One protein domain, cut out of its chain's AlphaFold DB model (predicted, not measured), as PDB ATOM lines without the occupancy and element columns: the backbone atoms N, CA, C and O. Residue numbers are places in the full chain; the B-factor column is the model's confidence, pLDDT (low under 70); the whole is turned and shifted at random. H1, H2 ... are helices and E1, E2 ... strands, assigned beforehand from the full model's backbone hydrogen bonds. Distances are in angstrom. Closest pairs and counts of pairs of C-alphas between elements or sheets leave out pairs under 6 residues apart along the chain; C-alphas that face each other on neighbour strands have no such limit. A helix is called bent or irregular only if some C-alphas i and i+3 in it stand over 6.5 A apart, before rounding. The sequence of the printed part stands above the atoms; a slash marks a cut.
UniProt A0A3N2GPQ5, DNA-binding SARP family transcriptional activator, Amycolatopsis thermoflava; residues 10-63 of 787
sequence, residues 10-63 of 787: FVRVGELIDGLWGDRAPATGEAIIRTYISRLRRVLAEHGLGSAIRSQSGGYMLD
ATOM      1  N   PHE A  10      86.921  34.581 151.913       84.75
ATOM      2  CA  PHE A  10      86.838  33.431 152.810       84.75
ATOM      3  C   PHE A  10      85.374  33.067 153.098       84.75
ATOM      4  O   PHE A  10      84.618  33.919 153.559       84.75
ATOM      5  N   VAL A  11      84.994  31.804 152.868       86.25
ATOM      6  CA  VAL A  11      83.650  31.271 153.149       86.25
ATOM      7  C   VAL A  11      83.728  30.274 154.302       86.25
ATOM      8  O   VAL A  11      84.457  29.277 154.235       86.25
ATOM      9  N   ARG A  12      82.982  30.528 155.378       88.50
ATOM     10  CA  ARG A  12      82.943  29.669 156.570       88.50
ATOM     11  C   ARG A  12      82.215  28.361 156.274       88.50
ATOM     12  O   ARG A  12      81.300  28.314 155.457       88.50
ATOM     13  N   VAL A  13      82.567  27.294 156.994       85.44
ATOM     14  CA  VAL A  13      81.868  26.001 156.858       85.44
ATOM     15  C   VAL A  13      80.375  26.131 157.176       85.44
ATOM     16  O   VAL A  13      79.574  25.553 156.451       85.44
ATOM     17  N   GLY A  14      80.000  26.928 158.184       82.38
ATOM     18  CA  GLY A  14      78.593  27.213 158.497       82.38
ATOM     19  C   GLY A  14      77.836  27.824 157.314       82.38
ATOM     20  O   GLY A  14      76.786  27.326 156.949       82.38
ATOM     21  N   GLU A  15      78.430  28.795 156.615       81.38
ATOM     22  CA  GLU A  15      77.813  29.431 155.438       81.38
ATOM     23  C   GLU A  15      77.656  28.457 154.258       81.38
ATOM     24  O   GLU A  15      76.706  28.551 153.484       81.38
ATOM     25  N   LEU A  16      78.577  27.496 154.118       84.88
ATOM     26  CA  LEU A  16      78.439  26.418 153.136       84.88
ATOM     27  C   LEU A  16      77.336  25.431 153.524       84.88
ATOM     28  O   LEU A  16      76.667  24.904 152.639       84.88
ATOM     29  N   ILE A  17      77.159  25.167 154.821       82.56
ATOM     30  CA  ILE A  17      76.085  24.312 155.327       82.56
ATOM     31  C   ILE A  17      74.735  24.990 155.086       82.56
ATOM     32  O   ILE A  17      73.867  24.399 154.443       82.56
ATOM     33  N   ASP A  18      74.595  26.242 155.511       80.88
ATOM     34  CA  ASP A  18      73.374  27.028 155.344       80.88
ATOM     35  C   ASP A  18      73.034  27.189 153.855       80.88
ATOM     36  O   ASP A  18      71.902  26.958 153.441       80.88
ATOM     37  N   GLY A  19      74.025  27.483 153.009       75.19
ATOM     38  CA  GLY A  19      73.817  27.642 151.568       75.19
ATOM     39  C   GLY A  19      73.437  26.357 150.819       75.19
ATOM     40  O   GLY A  19      72.856  26.445 149.738       75.19
ATOM     41  N   LEU A  20      73.771  25.172 151.350       78.56
ATOM     42  CA  LEU A  20      73.416  23.881 150.742       78.56
ATOM     43  C   LEU A  20      72.120  23.289 151.299       78.56
ATOM     44  O   LEU A  20      71.385  22.644 150.549       78.56
ATOM     45  N   TRP A  21      71.858  23.465 152.595       77.25
ATOM     46  CA  TRP A  21      70.777  22.766 153.294       77.25
ATOM     47  C   TRP A  21      69.775  23.682 154.013       77.25
ATOM     48  O   TRP A  21      68.691  23.201 154.353       77.25
ATOM     49  N   GLY A  22      70.089  24.963 154.235       77.38
ATOM     50  CA  GLY A  22      69.259  25.895 155.009       77.38
ATOM     51  C   GLY A  22      68.868  25.321 156.375       77.38
ATOM     52  O   GLY A  22      69.662  24.639 157.025       77.38
ATOM     53  N   ASP A  23      67.600  25.484 156.757       74.56
ATOM     54  CA  ASP A  23      67.041  24.960 158.017       74.56
ATOM     55  C   ASP A  23      67.023  23.420 158.119       74.56
ATOM     56  O   ASP A  23      66.684  22.859 159.162       74.56
ATOM     57  N   ARG A  24      67.364  22.698 157.042       76.69
ATOM     58  CA  ARG A  24      67.370  21.223 156.980       76.69
ATOM     59  C   ARG A  24      68.782  20.632 157.025       76.69
ATOM     60  O   ARG A  24      69.001  19.519 156.541       76.69
ATOM     61  N   ALA A  25      69.747  21.364 157.578       75.69
ATOM     62  CA  ALA A  25      71.128  20.915 157.696       75.69
ATOM     63  C   ALA A  25      71.255  19.592 158.484       75.69
ATOM     64  O   ALA A  25      70.749  19.482 159.604       75.69
ATOM     65  N   PRO A  26      71.951  18.571 157.946       79.44
ATOM     66  CA  PRO A  26      72.213  17.346 158.688       79.44
ATOM     67  C   PRO A  26      73.210  17.609 159.825       79.44
ATOM     68  O   PRO A  26      74.159  18.377 159.664       79.44
ATOM     69  N   ALA A  27      73.078  16.883 160.940       76.19
ATOM     70  CA  ALA A  27      74.004  16.979 162.078       76.19
ATOM     71  C   ALA A  27      75.478  16.699 161.701       76.19
ATOM     72  O   ALA A  27      76.399  17.139 162.382       76.19
ATOM     73  N   THR A  28      75.715  15.989 160.592       80.56
ATOM     74  CA  THR A  28      77.044  15.683 160.036       80.56
ATOM     75  C   THR A  28      77.478  16.632 158.909       80.56
ATOM     76  O   THR A  28      78.379  16.289 158.140       80.56
ATOM     77  N   GLY A  29      76.852  17.807 158.770       80.25
ATOM     78  CA  GLY A  29      77.081  18.751 157.668       80.25
ATOM     79  C   GLY A  29      78.555  19.098 157.442       80.25
ATOM     80  O   GLY A  29      79.038  19.012 156.314       80.25
ATOM     81  N   GLU A  30      79.319  19.371 158.504       82.94
ATOM     82  CA  GLU A  30      80.749  19.697 158.378       82.94
ATOM     83  C   GLU A  30      81.576  18.565 157.752       82.94
ATOM     84  O   GLU A  30      82.461  18.809 156.925       82.94
ATOM     85  N   ALA A  31      81.296  17.313 158.132       79.50
ATOM     86  CA  ALA A  31      81.989  16.149 157.588       79.50
ATOM     87  C   ALA A  31      81.680  15.984 156.092       79.50
ATOM     88  O   ALA A  31      82.588  15.737 155.295       79.50
ATOM     89  N   ILE A  32      80.420  16.208 155.703       85.69
ATOM     90  CA  ILE A  32      79.973  16.150 154.308       85.69
ATOM     91  C   ILE A  32      80.648  17.252 153.473       85.69
ATOM     92  O   ILE A  32      81.159  16.965 152.388       85.69
ATOM     93  N   ILE A  33      80.749  18.483 153.992       89.00
ATOM     94  CA  ILE A  33      81.471  19.582 153.327       89.00
ATOM     95  C   ILE A  33      82.934  19.206 153.065       89.00
ATOM     96  O   ILE A  33      83.423  19.388 151.948       89.00
ATOM     97  N   ARG A  34      83.640  18.629 154.048       85.19
ATOM     98  CA  ARG A  34      85.037  18.189 153.860       85.19
ATOM     99  C   ARG A  34      85.159  17.160 152.733       85.19
ATOM    100  O   ARG A  34      86.085  17.252 151.922       85.19
ATOM    101  N   THR A  35      84.217  16.219 152.640       87.31
ATOM    102  CA  THR A  35      84.155  15.251 151.533       87.31
ATOM    103  C   THR A  35      83.930  15.940 150.187       87.31
ATOM    104  O   THR A  35      84.625  15.620 149.221       87.31
ATOM    105  N   TYR A  36      83.012  16.907 150.101       90.38
ATOM    106  CA  TYR A  36      82.765  17.657 148.865       90.38
ATOM    107  C   TYR A  36      83.981  18.468 148.426       90.38
ATOM    108  O   TYR A  36      84.355  18.406 147.258       90.38
ATOM    109  N   ILE A  37      84.665  19.146 149.349       90.94
ATOM    110  CA  ILE A  37      85.884  19.899 149.031       90.94
ATOM    111  C   ILE A  37      87.009  18.976 148.561       90.94
ATOM    112  O   ILE A  37      87.708  19.305 147.605       90.94
ATOM    113  N   SER A  38      87.177  17.806 149.185       87.06
ATOM    114  CA  SER A  38      88.155  16.812 148.729       87.06
ATOM    115  C   SER A  38      87.868  16.349 147.295       87.06
ATOM    116  O   SER A  38      88.778  16.321 146.465       87.06
ATOM    117  N   ARG A  39      86.599  16.067 146.971       90.62
ATOM    118  CA  ARG A  39      86.182  15.691 145.610       90.62
ATOM    119  C   ARG A  39      86.387  16.829 144.609       90.62
ATOM    120  O   ARG A  39      86.933  16.582 143.540       90.62
ATOM    121  N   LEU A  40      86.013  18.059 144.967       89.94
ATOM    122  CA  LEU A  40      86.211  19.239 144.121       89.94
ATOM    123  C   LEU A  40      87.694  19.481 143.831       89.94
ATOM    124  O   LEU A  40      88.055  19.692 142.681       89.94
ATOM    125  N   ARG A  41      88.567  19.375 144.841       91.25
ATOM    126  CA  ARG A  41      90.022  19.482 144.645       91.25
ATOM    127  C   ARG A  41      90.554  18.437 143.674       91.25
ATOM    128  O   ARG A  41      91.412  18.769 142.867       91.25
ATOM    129  N   ARG A  42      90.046  17.201 143.728       88.19
ATOM    130  CA  ARG A  42      90.444  16.143 142.789       88.19
ATOM    131  C   ARG A  42      90.063  16.499 141.351       88.19
ATOM    132  O   ARG A  42      90.924  16.462 140.485       88.19
ATOM    133  N   VAL A  43      88.817  16.918 141.129       91.56
ATOM    134  CA  VAL A  43      88.331  17.338 139.800       91.56
ATOM    135  C   VAL A  43      89.105  18.556 139.276       91.56
ATOM    136  O   VAL A  43      89.473  18.615 138.107       91.56
ATOM    137  N   LEU A  44      89.408  19.524 140.143       87.50
ATOM    138  CA  LEU A  44      90.206  20.695 139.772       87.50
ATOM    139  C   LEU A  44      91.667  20.333 139.480       87.50
ATOM    140  O   LEU A  44      92.269  20.909 138.578       87.50
ATOM    141  N   ALA A  45      92.242  19.365 140.197       88.19
ATOM    142  CA  ALA A  45      93.604  18.894 139.952       88.19
ATOM    143  C   ALA A  45      93.763  18.262 138.561       88.19
ATOM    144  O   ALA A  45      94.797  18.475 137.933       88.19
ATOM    145  N   GLU A  46      92.734  17.576 138.048       89.06
ATOM    146  CA  GLU A  46      92.704  17.044 136.672       89.06
ATOM    147  C   GLU A  46      92.872  18.150 135.610       89.06
ATOM    148  O   GLU A  46      93.325  17.879 134.504       89.06
ATOM    149  N   HIS A  47      92.584  19.403 135.973       84.62
ATOM    150  CA  HIS A  47      92.675  20.582 135.111       84.62
ATOM    151  C   HIS A  47      93.799  21.546 135.538       84.62
ATOM    152  O   HIS A  47      93.803  22.709 135.147       84.62
ATOM    153  N   GLY A  48      94.747  21.095 136.373       84.75
ATOM    154  CA  GLY A  48      95.874  21.913 136.845       84.75
ATOM    155  C   GLY A  48      95.532  22.926 137.949       84.75
ATOM    156  O   GLY A  48      96.396  23.696 138.359       84.75
ATOM    157  N   LEU A  49      94.308  22.901 138.487       84.38
ATOM    158  CA  LEU A  49      93.783  23.844 139.487       84.38
ATOM    159  C   LEU A  49      93.693  23.242 140.901       84.38
ATOM    160  O   LEU A  49      92.920  23.701 141.743       84.38
ATOM    161  N   GLY A  50      94.471  22.199 141.198       76.06
ATOM    162  CA  GLY A  50      94.374  21.455 142.465       76.06
ATOM    163  C   GLY A  50      94.614  22.300 143.727       76.06
ATOM    164  O   GLY A  50      94.086  21.983 144.794       76.06
ATOM    165  N   SER A  51      95.364  23.400 143.605       81.19
ATOM    166  CA  SER A  51      95.642  24.367 144.677       81.19
ATOM    167  C   SER A  51      94.635  25.521 144.766       81.19
ATOM    168  O   SER A  51      94.746  26.339 145.681       81.19
ATOM    169  N   ALA A  52      93.637  25.589 143.875       85.00
ATOM    170  CA  ALA A  52      92.702  26.714 143.803       85.00
ATOM    171  C   ALA A  52      91.810  26.846 145.043       85.00
ATOM    172  O   ALA A  52      91.490  27.960 145.447       85.00
ATOM    173  N   ILE A  53      91.442  25.735 145.693       89.19
ATOM    174  CA  ILE A  53      90.689  25.766 146.955       89.19
ATOM    175  C   ILE A  53      91.666  25.688 148.128       89.19
ATOM    176  O   ILE A  53      92.168  24.606 148.457       89.19
ATOM    177  N   ARG A  54      91.873  26.802 148.829       87.56
ATOM    178  CA  ARG A  54      92.698  26.889 150.040       87.56
ATOM    179  C   ARG A  54      91.848  26.650 151.289       87.56
ATOM    180  O   ARG A  54      90.750  27.181 151.423       87.56
ATOM    181  N   SER A  55      92.350  25.823 152.206       87.38
ATOM    182  CA  SER A  55      91.753  25.649 153.537       87.38
ATOM    183  C   SER A  55      92.315  26.705 154.478       87.38
ATOM    184  O   SER A  55      93.532  26.799 154.620       87.38
ATOM    185  N   GLN A  56      91.446  27.456 155.145       81.44
ATOM    186  CA  GLN A  56      91.832  28.422 156.174       81.44
ATOM    187  C   GLN A  56      90.938  28.199 157.398       81.44
ATOM    188  O   GLN A  56      89.808  27.747 157.251       81.44
ATOM    189  N   SER A  57      91.463  28.412 158.605       74.00
ATOM    190  CA  SER A  57      90.844  28.066 159.899       74.00
ATOM    191  C   SER A  57      89.317  28.270 159.945       74.00
ATOM    192  O   SER A  57      88.846  29.388 160.138       74.00
ATOM    193  N   GLY A  58      88.557  27.179 159.775       79.69
ATOM    194  CA  GLY A  58      87.087  27.161 159.842       79.69
ATOM    195  C   GLY A  58      86.334  27.347 158.514       79.69
ATOM    196  O   GLY A  58      85.118  27.534 158.536       79.69
ATOM    197  N   GLY A  59      87.010  27.297 157.362       87.88
ATOM    198  CA  GLY A  59      86.391  27.542 156.058       87.88
ATOM    199  C   GLY A  59      87.292  27.270 154.855       87.88
ATOM    200  O   GLY A  59      88.351  26.636 154.947       87.88
ATOM    201  N   TYR A  60      86.846  27.758 153.703       89.50
ATOM    202  CA  TYR A  60      87.513  27.580 152.420       89.50
ATOM    203  C   TYR A  60      87.516  28.888 151.636       89.50
ATOM    204  O   TYR A  60      86.572  29.668 151.701       89.50
ATOM    205  N   MET A  61      88.581  29.106 150.878       87.19
ATOM    206  CA  MET A  61      88.708  30.229 149.956       87.19
ATOM    207  C   MET A  61      89.102  29.691 148.590       87.19
ATOM    208  O   MET A  61      89.944  28.796 148.490       87.19
ATOM    209  N   LEU A  62      88.489  30.238 147.549       87.38
ATOM    210  CA  LEU A  62      88.833  29.936 146.172       87.38
ATOM    211  C   LEU A  62      89.710  31.071 145.624       87.38
ATOM    212  O   LEU A  62      89.323  32.232 145.725       87.38
ATOM    213  N   ASP A  63      90.899  30.738 145.121       83.69
ATOM    214  CA  ASP A  63      91.915  31.693 144.662       83.69
ATOM    215  C   ASP A  63      91.617  32.200 143.238       83.69
ATOM    216  O   ASP A  63      91.869  31.464 142.279       83.69
TER     217      ASP A  63
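This is residues 10 to 63 of the 787 residues of the protein "DNA-binding SARP family transcriptional activator" of Amycolatopsis thermoflava (UniProt A0A3N2GPQ5). One long helix, H2, packs through its residues 30 to 44 on one face of a small antiparallel sheet of three short strands, where it comes near E2 and E3. A short, irregular helix, H1, sits at one end of the elongated outline and joins E1 to H2, while the turn after H2 makes the other end. The printed part has 54 residues, with E1, H1, H2, E2 and E3 along it; the sheet order is E1, E3, E2, and the class is mixed, helices and strands. It is only just compact, close to loose, with a radius of gyration of the C-alphas of 11.6 A and spans of 36 by 18 by 15 A.

E1, residues 10 to 12, begins at C-alpha 10 (86.838, 33.431, 152.810). H1, residues 13 to 24, is 15.3 A long and irregular: C-alphas 20 and 23 are 9.7 A apart. H2, residues 29 to 45, is 24.2 A long and begins at C-alpha 29 (77.081, 18.751, 157.668). E2 is residues 53 to 56, and E3, residues 59 to 62, ends at C-alpha 62 (88.833, 29.936, 146.172).

Inner strand E3 is antiparallel to E1 at 147 degrees, with N 11 and O 60 2.9 A apart. E2 and E3 form a hairpin at 145 degrees, with N 54 and O 61 2.8 A apart. E1, H1 H2 and E2 make a split strand-helix-strand unit, two strands running the same way with E3 between them, and its crossover is right-handed. H2 is on the sheet, making two layers, a helix and a sheet; its closest C-alphas to E2 are Arg 41 and Ile 53, 6.7 A. H1 only grazes the sheet, with residues 13 to 16. Residues 13 to 17 of H1 touch residues 29 to 33 of H2, opposite ways at a steep tilt of 58 degrees; the closest C-alphas are Ile 17 and Gly 29, 6.1 A. Each O i to N i+4 pair is within hydrogen-bond range in H2, and 6 of 8 in H1.

The C-alphas farthest apart, of Asp 23 and Gly 48, are 35.9 A apart. The printed part has no cut and no long link. Mean pLDDT of the printed part is 84.0, and no printed residue is under 70.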